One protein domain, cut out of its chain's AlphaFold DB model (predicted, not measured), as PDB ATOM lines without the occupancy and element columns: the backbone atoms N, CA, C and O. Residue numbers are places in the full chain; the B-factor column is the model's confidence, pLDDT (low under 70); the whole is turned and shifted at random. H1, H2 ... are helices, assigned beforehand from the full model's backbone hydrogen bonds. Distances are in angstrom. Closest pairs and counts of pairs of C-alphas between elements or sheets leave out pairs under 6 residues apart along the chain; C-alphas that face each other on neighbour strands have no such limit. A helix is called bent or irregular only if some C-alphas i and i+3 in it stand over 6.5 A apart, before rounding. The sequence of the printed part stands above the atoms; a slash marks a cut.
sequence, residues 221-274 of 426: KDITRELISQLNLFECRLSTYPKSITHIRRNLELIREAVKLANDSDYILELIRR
ATOM      1  N   LYS A 221      50.263 -49.925  35.749       91.12
ATOM      2  CA  LYS A 221      50.536 -49.406  34.404       91.12
ATOM      3  C   LYS A 221      49.365 -49.620  33.452       91.12
ATOM      4  O   LYS A 221      49.051 -48.685  32.728       91.12
ATOM      5  N   ASP A 222      48.668 -50.749  33.500       91.56
ATOM      6  CA  ASP A 222      47.471 -50.988  32.680       91.56
ATOM      7  C   ASP A 222      46.324 -50.041  33.026       91.56
ATOM      8  O   ASP A 222      45.756 -49.410  32.137       91.56
ATOM      9  N   ILE A 223      46.057 -49.835  34.319       91.25
ATOM     10  CA  ILE A 223      45.090 -48.824  34.778       91.25
ATOM     11  C   ILE A 223      45.499 -47.421  34.291       91.25
ATOM     12  O   ILE A 223      44.651 -46.633  33.879       91.25
ATOM     13  N   THR A 224      46.799 -47.110  34.286       88.06
ATOM     14  CA  THR A 224      47.321 -45.825  33.791       88.06
ATOM     15  C   THR A 224      47.171 -45.688  32.268       88.06
ATOM     16  O   THR A 224      46.738 -44.639  31.796       88.06
ATOM     17  N   ARG A 225      47.478 -46.744  31.500       91.25
ATOM     18  CA  ARG A 225      47.301 -46.823  30.037       91.25
ATOM     19  C   ARG A 225      45.828 -46.619  29.658       91.25
ATOM     20  O   ARG A 225      45.533 -45.805  28.788       91.25
ATOM     21  N   GLU A 226      44.912 -47.285  30.361       90.44
ATOM     22  CA  GLU A 226      43.465 -47.154  30.164       90.44
ATOM     23  C   GLU A 226      42.966 -45.736  30.490       90.44
ATOM     24  O   GLU A 226      42.236 -45.146  29.699       90.44
ATOM     25  N   LEU A 227      43.409 -45.133  31.599       86.94
ATOM     26  CA  LEU A 227      43.054 -43.746  31.933       86.94
ATOM     27  C   LEU A 227      43.561 -42.738  30.887       86.94
ATOM     28  O   LEU A 227      42.838 -41.799  30.553       86.94
ATOM     29  N   ILE A 228      44.761 -42.935  30.332       88.56
ATOM     30  CA  ILE A 228      45.285 -42.112  29.227       88.56
ATOM     31  C   ILE A 228      44.442 -42.316  27.959       88.56
ATOM     32  O   ILE A 228      44.029 -41.340  27.341       88.56
ATOM     33  N   SER A 229      44.113 -43.564  27.606       87.44
ATOM     34  CA  SER A 229      43.236 -43.891  26.472       87.44
ATOM     35  C   SER A 229      41.865 -43.211  26.591       87.44
ATOM     36  O   SER A 229      41.401 -42.550  25.659       87.44
ATOM     37  N   GLN A 230      41.248 -43.275  27.777       84.88
ATOM     38  CA  GLN A 230      39.981 -42.606  28.072       84.88
ATOM     39  C   GLN A 230      40.086 -41.077  27.984       84.88
ATOM     40  O   GLN A 230      39.162 -40.448  27.471       84.88
ATOM     41  N   LEU A 231      41.189 -40.473  28.442       84.38
ATOM     42  CA  LEU A 231      41.423 -39.027  28.334       84.38
ATOM     43  C   LEU A 231      41.636 -38.577  26.880       84.38
ATOM     44  O   LEU A 231      41.049 -37.574  26.479       84.38
ATOM     45  N   ASN A 232      42.373 -39.341  26.072       84.56
ATOM     46  CA  ASN A 232      42.573 -39.054  24.648       84.56
ATOM     47  C   ASN A 232      41.248 -39.176  23.870       84.56
ATOM     48  O   ASN A 232      40.849 -38.264  23.147       84.56
ATOM     49  N   LEU A 233      40.495 -40.264  24.086       81.69
ATOM     50  CA  LEU A 233      39.153 -40.448  23.518       81.69
ATOM     51  C   LEU A 233      38.193 -39.328  23.953       81.69
ATOM     52  O   LEU A 233      37.315 -38.916  23.191       81.69
ATOM     53  N   PHE A 234      38.348 -38.837  25.182       77.06
ATOM     54  CA  PHE A 234      37.578 -37.718  25.701       77.06
ATOM     55  C   PHE A 234      37.946 -36.394  25.013       77.06
ATOM     56  O   PHE A 234      37.041 -35.662  24.615       77.06
ATOM     57  N   GLU A 235      39.234 -36.112  24.798       80.56
ATOM     58  CA  GLU A 235      39.708 -34.947  24.039       80.56
ATOM     59  C   GLU A 235      39.149 -34.940  22.609       80.56
ATOM     60  O   GLU A 235      38.521 -33.959  22.203       80.56
ATOM     61  N   CYS A 236      39.233 -36.062  21.883       77.94
ATOM     62  CA  CYS A 236      38.621 -36.197  20.554       77.94
ATOM     63  C   CYS A 236      37.103 -35.918  20.568       77.94
ATOM     64  O   CYS A 236      36.557 -35.345  19.622       77.94
ATOM     65  N   ARG A 237      36.406 -36.292  21.651       73.88
ATOM     66  CA  ARG A 237      34.961 -36.056  21.831       73.88
ATOM     67  C   ARG A 237      34.605 -34.613  22.201       73.88
ATOM     68  O   ARG A 237      33.475 -34.206  21.934       73.88
ATOM     69  N   LEU A 238      35.524 -33.810  22.747       75.50
ATOM     70  CA  LEU A 238      35.272 -32.379  22.988       75.50
ATOM     71  C   LEU A 238      35.027 -31.620  21.679       75.50
ATOM     72  O   LEU A 238      34.142 -30.768  21.620       75.50
ATOM     73  N   SER A 239      35.776 -31.974  20.633       72.75
ATOM     74  CA  SER A 239      35.671 -31.378  19.297       72.75
ATOM     75  C   SER A 239      34.367 -31.728  18.570       72.75
ATOM     76  O   SER A 239      33.953 -30.987  17.682       72.75
ATOM     77  N   THR A 240      33.702 -32.829  18.941       72.69
ATOM     78  CA  THR A 240      32.486 -33.324  18.267       72.69
ATOM     79  C   THR A 240      31.204 -33.174  19.093       72.69
ATOM     80  O   THR A 240      30.125 -33.063  18.512       72.69
ATOM     81  N   TYR A 241      31.280 -33.119  20.430       65.94
ATOM     82  CA  TYR A 241      30.100 -33.022  21.301       65.94
ATOM     83  C   TYR A 241      30.294 -32.064  22.498       65.94
ATOM     84  O   TYR A 241      30.414 -32.500  23.644       65.94
ATOM     85  N   PRO A 242      30.243 -30.733  22.286       67.31
ATOM     86  CA  PRO A 242      30.518 -29.715  23.312       67.31
ATOM     87  C   PRO A 242      29.444 -29.562  24.416       67.31
ATOM     88  O   PRO A 242      29.413 -28.552  25.129       67.31
ATOM     89  N   LYS A 243      28.529 -30.526  24.600       60.28
ATOM     90  CA  LYS A 243      27.525 -30.449  25.675       60.28
ATOM     91  C   LYS A 243      28.173 -30.732  27.036       60.28
ATOM     92  O   LYS A 243      29.015 -31.608  27.173       60.28
ATOM     93  N   SER A 244      27.734 -30.015  28.072       62.81
ATOM     94  CA  SER A 244      28.232 -30.143  29.456       62.81
ATOM     95  C   SER A 244      29.691 -29.702  29.708       62.81
ATOM     96  O   SER A 244      30.269 -30.063  30.733       62.81
ATOM     97  N   ILE A 245      30.265 -28.846  28.844       73.25
ATOM     98  CA  ILE A 245      31.604 -28.221  28.998       73.25
ATOM     99  C   ILE A 245      31.898 -27.703  30.424       73.25
ATOM    100  O   ILE A 245      33.041 -27.733  30.874       73.25
ATOM    101  N   THR A 246      30.889 -27.226  31.158       70.69
ATOM    102  CA  THR A 246      31.024 -26.734  32.539       70.69
ATOM    103  C   THR A 246      31.308 -27.842  33.557       70.69
ATOM    104  O   THR A 246      32.248 -27.711  34.340       70.69
ATOM    105  N   HIS A 247      30.550 -28.943  33.534       67.88
ATOM    106  CA  HIS A 247      30.790 -30.106  34.400       67.88
ATOM    107  C   HIS A 247      32.080 -30.830  34.012       67.88
ATOM    108  O   HIS A 247      32.863 -31.209  34.876       67.88
ATOM    109  N   ILE A 248      32.326 -30.944  32.706       71.38
ATOM    110  CA  ILE A 248      33.559 -31.468  32.114       71.38
ATOM    111  C   ILE A 248      34.786 -30.736  32.664       71.38
ATOM    112  O   ILE A 248      35.669 -31.368  33.240       71.38
ATOM    113  N   ARG A 249      34.810 -29.398  32.552       75.50
ATOM    114  CA  ARG A 249      35.916 -28.573  33.049       75.50
ATOM    115  C   ARG A 249      36.131 -28.786  34.544       75.50
ATOM    116  O   ARG A 249      37.254 -29.045  34.952       75.50
ATOM    117  N   ARG A 250      35.055 -28.761  35.336       71.50
ATOM    118  CA  ARG A 250      35.116 -28.981  36.788       71.50
ATOM    119  C   ARG A 250      35.682 -30.357  37.156       71.50
ATOM    120  O   ARG A 250      36.443 -30.460  38.113       71.50
ATOM    121  N   ASN A 251      35.329 -31.405  36.416       70.94
ATOM    122  CA  ASN A 251      35.838 -32.752  36.668       70.94
ATOM    123  C   ASN A 251      37.321 -32.876  36.285       70.94
ATOM    124  O   ASN A 251      38.092 -33.446  37.051       70.94
ATOM    125  N   LEU A 252      37.742 -32.287  35.159       80.44
ATOM    126  CA  LEU A 252      39.156 -32.236  34.769       80.44
ATOM    127  C   LEU A 252      39.997 -31.373  35.722       80.44
ATOM    128  O   LEU A 252      41.120 -31.748  36.037       80.44
ATOM    129  N   GLU A 253      39.458 -30.266  36.240       75.31
ATOM    130  CA  GLU A 253      40.089 -29.471  37.303       75.31
ATOM    131  C   GLU A 253      40.293 -30.314  38.573       75.31
ATOM    132  O   GLU A 253      41.395 -30.340  39.114       75.31
ATOM    133  N   LEU A 254      39.279 -31.069  39.013       73.12
ATOM    134  CA  LEU A 254      39.396 -31.971  40.167       73.12
ATOM    135  C   LEU A 254      40.426 -33.091  39.945       73.12
ATOM    136  O   LEU A 254      41.201 -33.380  40.855       73.12
ATOM    137  N   ILE A 255      40.473 -33.689  38.750       79.00
ATOM    138  CA  ILE A 255      41.486 -34.695  38.388       79.00
ATOM    139  C   ILE A 255      42.885 -34.065  38.381       79.00
ATOM    140  O   ILE A 255      43.808 -34.632  38.963       79.00
ATOM    141  N   ARG A 256      43.044 -32.872  37.792       76.75
ATOM    142  CA  ARG A 256      44.326 -32.157  37.739       76.75
ATOM    143  C   ARG A 256      44.851 -31.842  39.134       76.75
ATOM    144  O   ARG A 256      46.010 -32.130  39.408       76.75
ATOM    145  N   GLU A 257      44.020 -31.291  40.019       73.06
ATOM    146  CA  GLU A 257      44.446 -31.000  41.393       73.06
ATOM    147  C   GLU A 257      44.702 -32.284  42.202       73.06
ATOM    148  O   GLU A 257      45.612 -32.299  43.023       73.06
ATOM    149  N   ALA A 258      43.978 -33.383  41.954       73.50
ATOM    150  CA  ALA A 258      44.249 -34.669  42.606       73.50
ATOM    151  C   ALA A 258      45.596 -35.282  42.172       73.50
ATOM    152  O   ALA A 258      46.387 -35.684  43.024       73.50
ATOM    153  N   VAL A 259      45.884 -35.304  40.864       78.44
ATOM    154  CA  VAL A 259      47.180 -35.750  40.315       78.44
ATOM    155  C   VAL A 259      48.309 -34.838  40.795       78.44
ATOM    156  O   VAL A 259      49.367 -35.326  41.191       78.44
ATOM    157  N   LYS A 260      48.073 -33.520  40.833       76.25
ATOM    158  CA  LYS A 260      49.040 -32.565  41.370       76.25
ATOM    159  C   LYS A 260      49.334 -32.843  42.847       76.25
ATOM    160  O   LYS A 260      50.490 -33.023  43.190       76.25
ATOM    161  N   LEU A 261      48.318 -32.963  43.704       71.44
ATOM    162  CA  LEU A 261      48.502 -33.223  45.139       71.44
ATOM    163  C   LEU A 261      49.217 -34.553  45.433       71.44
ATOM    164  O   LEU A 261      49.940 -34.639  46.426       71.44
ATOM    165  N   ALA A 262      49.042 -35.574  44.587       73.31
ATOM    166  CA  ALA A 262      49.802 -36.819  44.677       73.31
ATOM    167  C   ALA A 262      51.293 -36.592  44.361       73.31
ATOM    168  O   ALA A 262      52.152 -36.932  45.176       73.31
ATOM    169  N   ASN A 263      51.592 -35.937  43.233       78.75
ATOM    170  CA  ASN A 263      52.961 -35.587  42.847       78.75
ATOM    171  C   ASN A 263      53.633 -34.652  43.869       78.75
ATOM    172  O   ASN A 263      54.781 -34.888  44.232       78.75
ATOM    173  N   ASP A 264      52.918 -33.638  44.370       82.06
ATOM    174  CA  ASP A 264      53.388 -32.708  45.403       82.06
ATOM    175  C   ASP A 264      53.753 -33.488  46.690       82.06
ATOM    176  O   ASP A 264      54.805 -33.253  47.283       82.06
ATOM    177  N   SER A 265      52.944 -34.477  47.104       85.19
ATOM    178  CA  SER A 265      53.244 -35.334  48.266       85.19
ATOM    179  C   SER A 265      54.524 -36.156  48.082       85.19
ATOM    180  O   SER A 265      55.380 -36.173  48.972       85.19
ATOM    181  N   ASP A 266      54.678 -36.836  46.944       84.81
ATOM    182  CA  ASP A 266      55.854 -37.676  46.685       84.81
ATOM    183  C   ASP A 266      57.127 -36.851  46.440       84.81
ATOM    184  O   ASP A 266      58.207 -37.239  46.891       84.81
ATOM    185  N   TYR A 267      56.999 -35.669  45.832       86.88
ATOM    186  CA  TYR A 267      58.069 -34.678  45.711       86.88
ATOM    187  C   TYR A 267      58.551 -34.199  47.086       86.88
ATOM    188  O   TYR A 267      59.751 -34.240  47.365       86.88
ATOM    189  N   ILE A 268      57.636 -33.836  47.993       91.50
ATOM    190  CA  ILE A 268      57.983 -33.460  49.370       91.50
ATOM    191  C   ILE A 268      58.648 -34.627  50.117       91.50
ATOM    192  O   ILE A 268      59.633 -34.413  50.825       91.50
ATOM    193  N   LEU A 269      58.180 -35.868  49.935       90.75
ATOM    194  CA  LEU A 269      58.853 -37.049  50.491       90.75
ATOM    195  C   LEU A 269      60.268 -37.231  49.924       90.75
ATOM    196  O   LEU A 269      61.168 -37.631  50.663       90.75
ATOM    197  N   GLU A 270      60.499 -36.932  48.644       87.19
ATOM    198  CA  GLU A 270      61.841 -36.959  48.059       87.19
ATOM    199  C   GLU A 270      62.741 -35.849  48.622       87.19
ATOM    200  O   GLU A 270      63.879 -36.124  49.004       87.19
ATOM    201  N   LEU A 271      62.235 -34.617  48.756       89.81
ATOM    202  CA  LEU A 271      62.956 -33.516  49.404       89.81
ATOM    203  C   LEU A 271      63.347 -33.877  50.844       89.81
ATOM    204  O   LEU A 271      64.507 -33.720  51.225       89.81
ATOM    205  N   ILE A 272      62.419 -34.433  51.628       93.06
ATOM    206  CA  ILE A 272      62.685 -34.854  53.010       93.06
ATOM    207  C   ILE A 272      63.768 -35.944  53.065       93.06
ATOM    208  O   ILE A 272      64.680 -35.852  53.887       93.06
ATOM    209  N   ARG A 273      63.732 -36.931  52.154       87.69
ATOM    210  CA  ARG A 273      64.766 -37.981  52.032       87.69
ATOM    211  C   ARG A 273      66.141 -37.438  51.623       87.69
ATOM    212  O   ARG A 273      67.149 -37.975  52.070       87.69
ATOM    213  N   ARG A 274      66.196 -36.395  50.783       85.31
ATOM    214  CA  ARG A 274      67.449 -35.736  50.356       85.31
ATOM    215  C   ARG A 274      68.133 -34.958  51.493       85.31
ATOM    216  O   ARG A 274      69.348 -34.774  51.435       85.31
TER     217      ARG A 274
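This is residues 221 to 274 of the 426 residues of the protein "AlbA_2 domain-containing protein" of Methanosarcina acetivorans (strain ATCC 35395 / DSM 2834 / JCM 12185 / C2A) (UniProt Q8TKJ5). Picture an open V of two helices: a shorter arm, H1, runs to a bend of loop, and from there a longer arm, H2, folds back and spreads away from it. The link sits at the point of the V, the two arms are only just apart there, and the length of H2 makes most of the longest axis. The printed part has 54 residues with two named helices, H1 then H2, and no named strand; its class is all helix. It is only just loose, close to extended, with a radius of gyration of the C-alphas of 15.0 A, and its flat outline spans 48 by 26 by 13 A.

Start with H1, residues 221 to 238, and go on to H2, residues 245 to 274. The two are only just apart, their closest C-alphas being 8.2 A from each other. Look at residues 221 to 230, which belong to H1, and you will find that they stand free; so do residues 253 to 274 of H2. Residues 239 to 247 stand free as well, of which 245 to 247 belong to H2. In H1 and H2 every O i to N i+4 pair is within hydrogen-bond range.

Find C-alpha 221 at (50.536, -49.406, 34.404); from there H1 runs 25.6 A to C-alpha 238 at (35.272, -32.379, 22.988). Residues 239 to 244 form the short link. H2 begins at C-alpha 245 and runs 42.4 A to C-alpha 274 at (67.449, -35.736, 50.356). Neither helix is bent.

The C-alphas of Thr 240 and Arg 274 are the two farthest apart, at 47.5 A, while those of Lys 221 and Arg 274, the first and last printed, are 27.0 A apart. The printed part has no cut. Mean pLDDT of the printed part is 79.7; look for values under 70 at residues 241 to 244 and at residue 247.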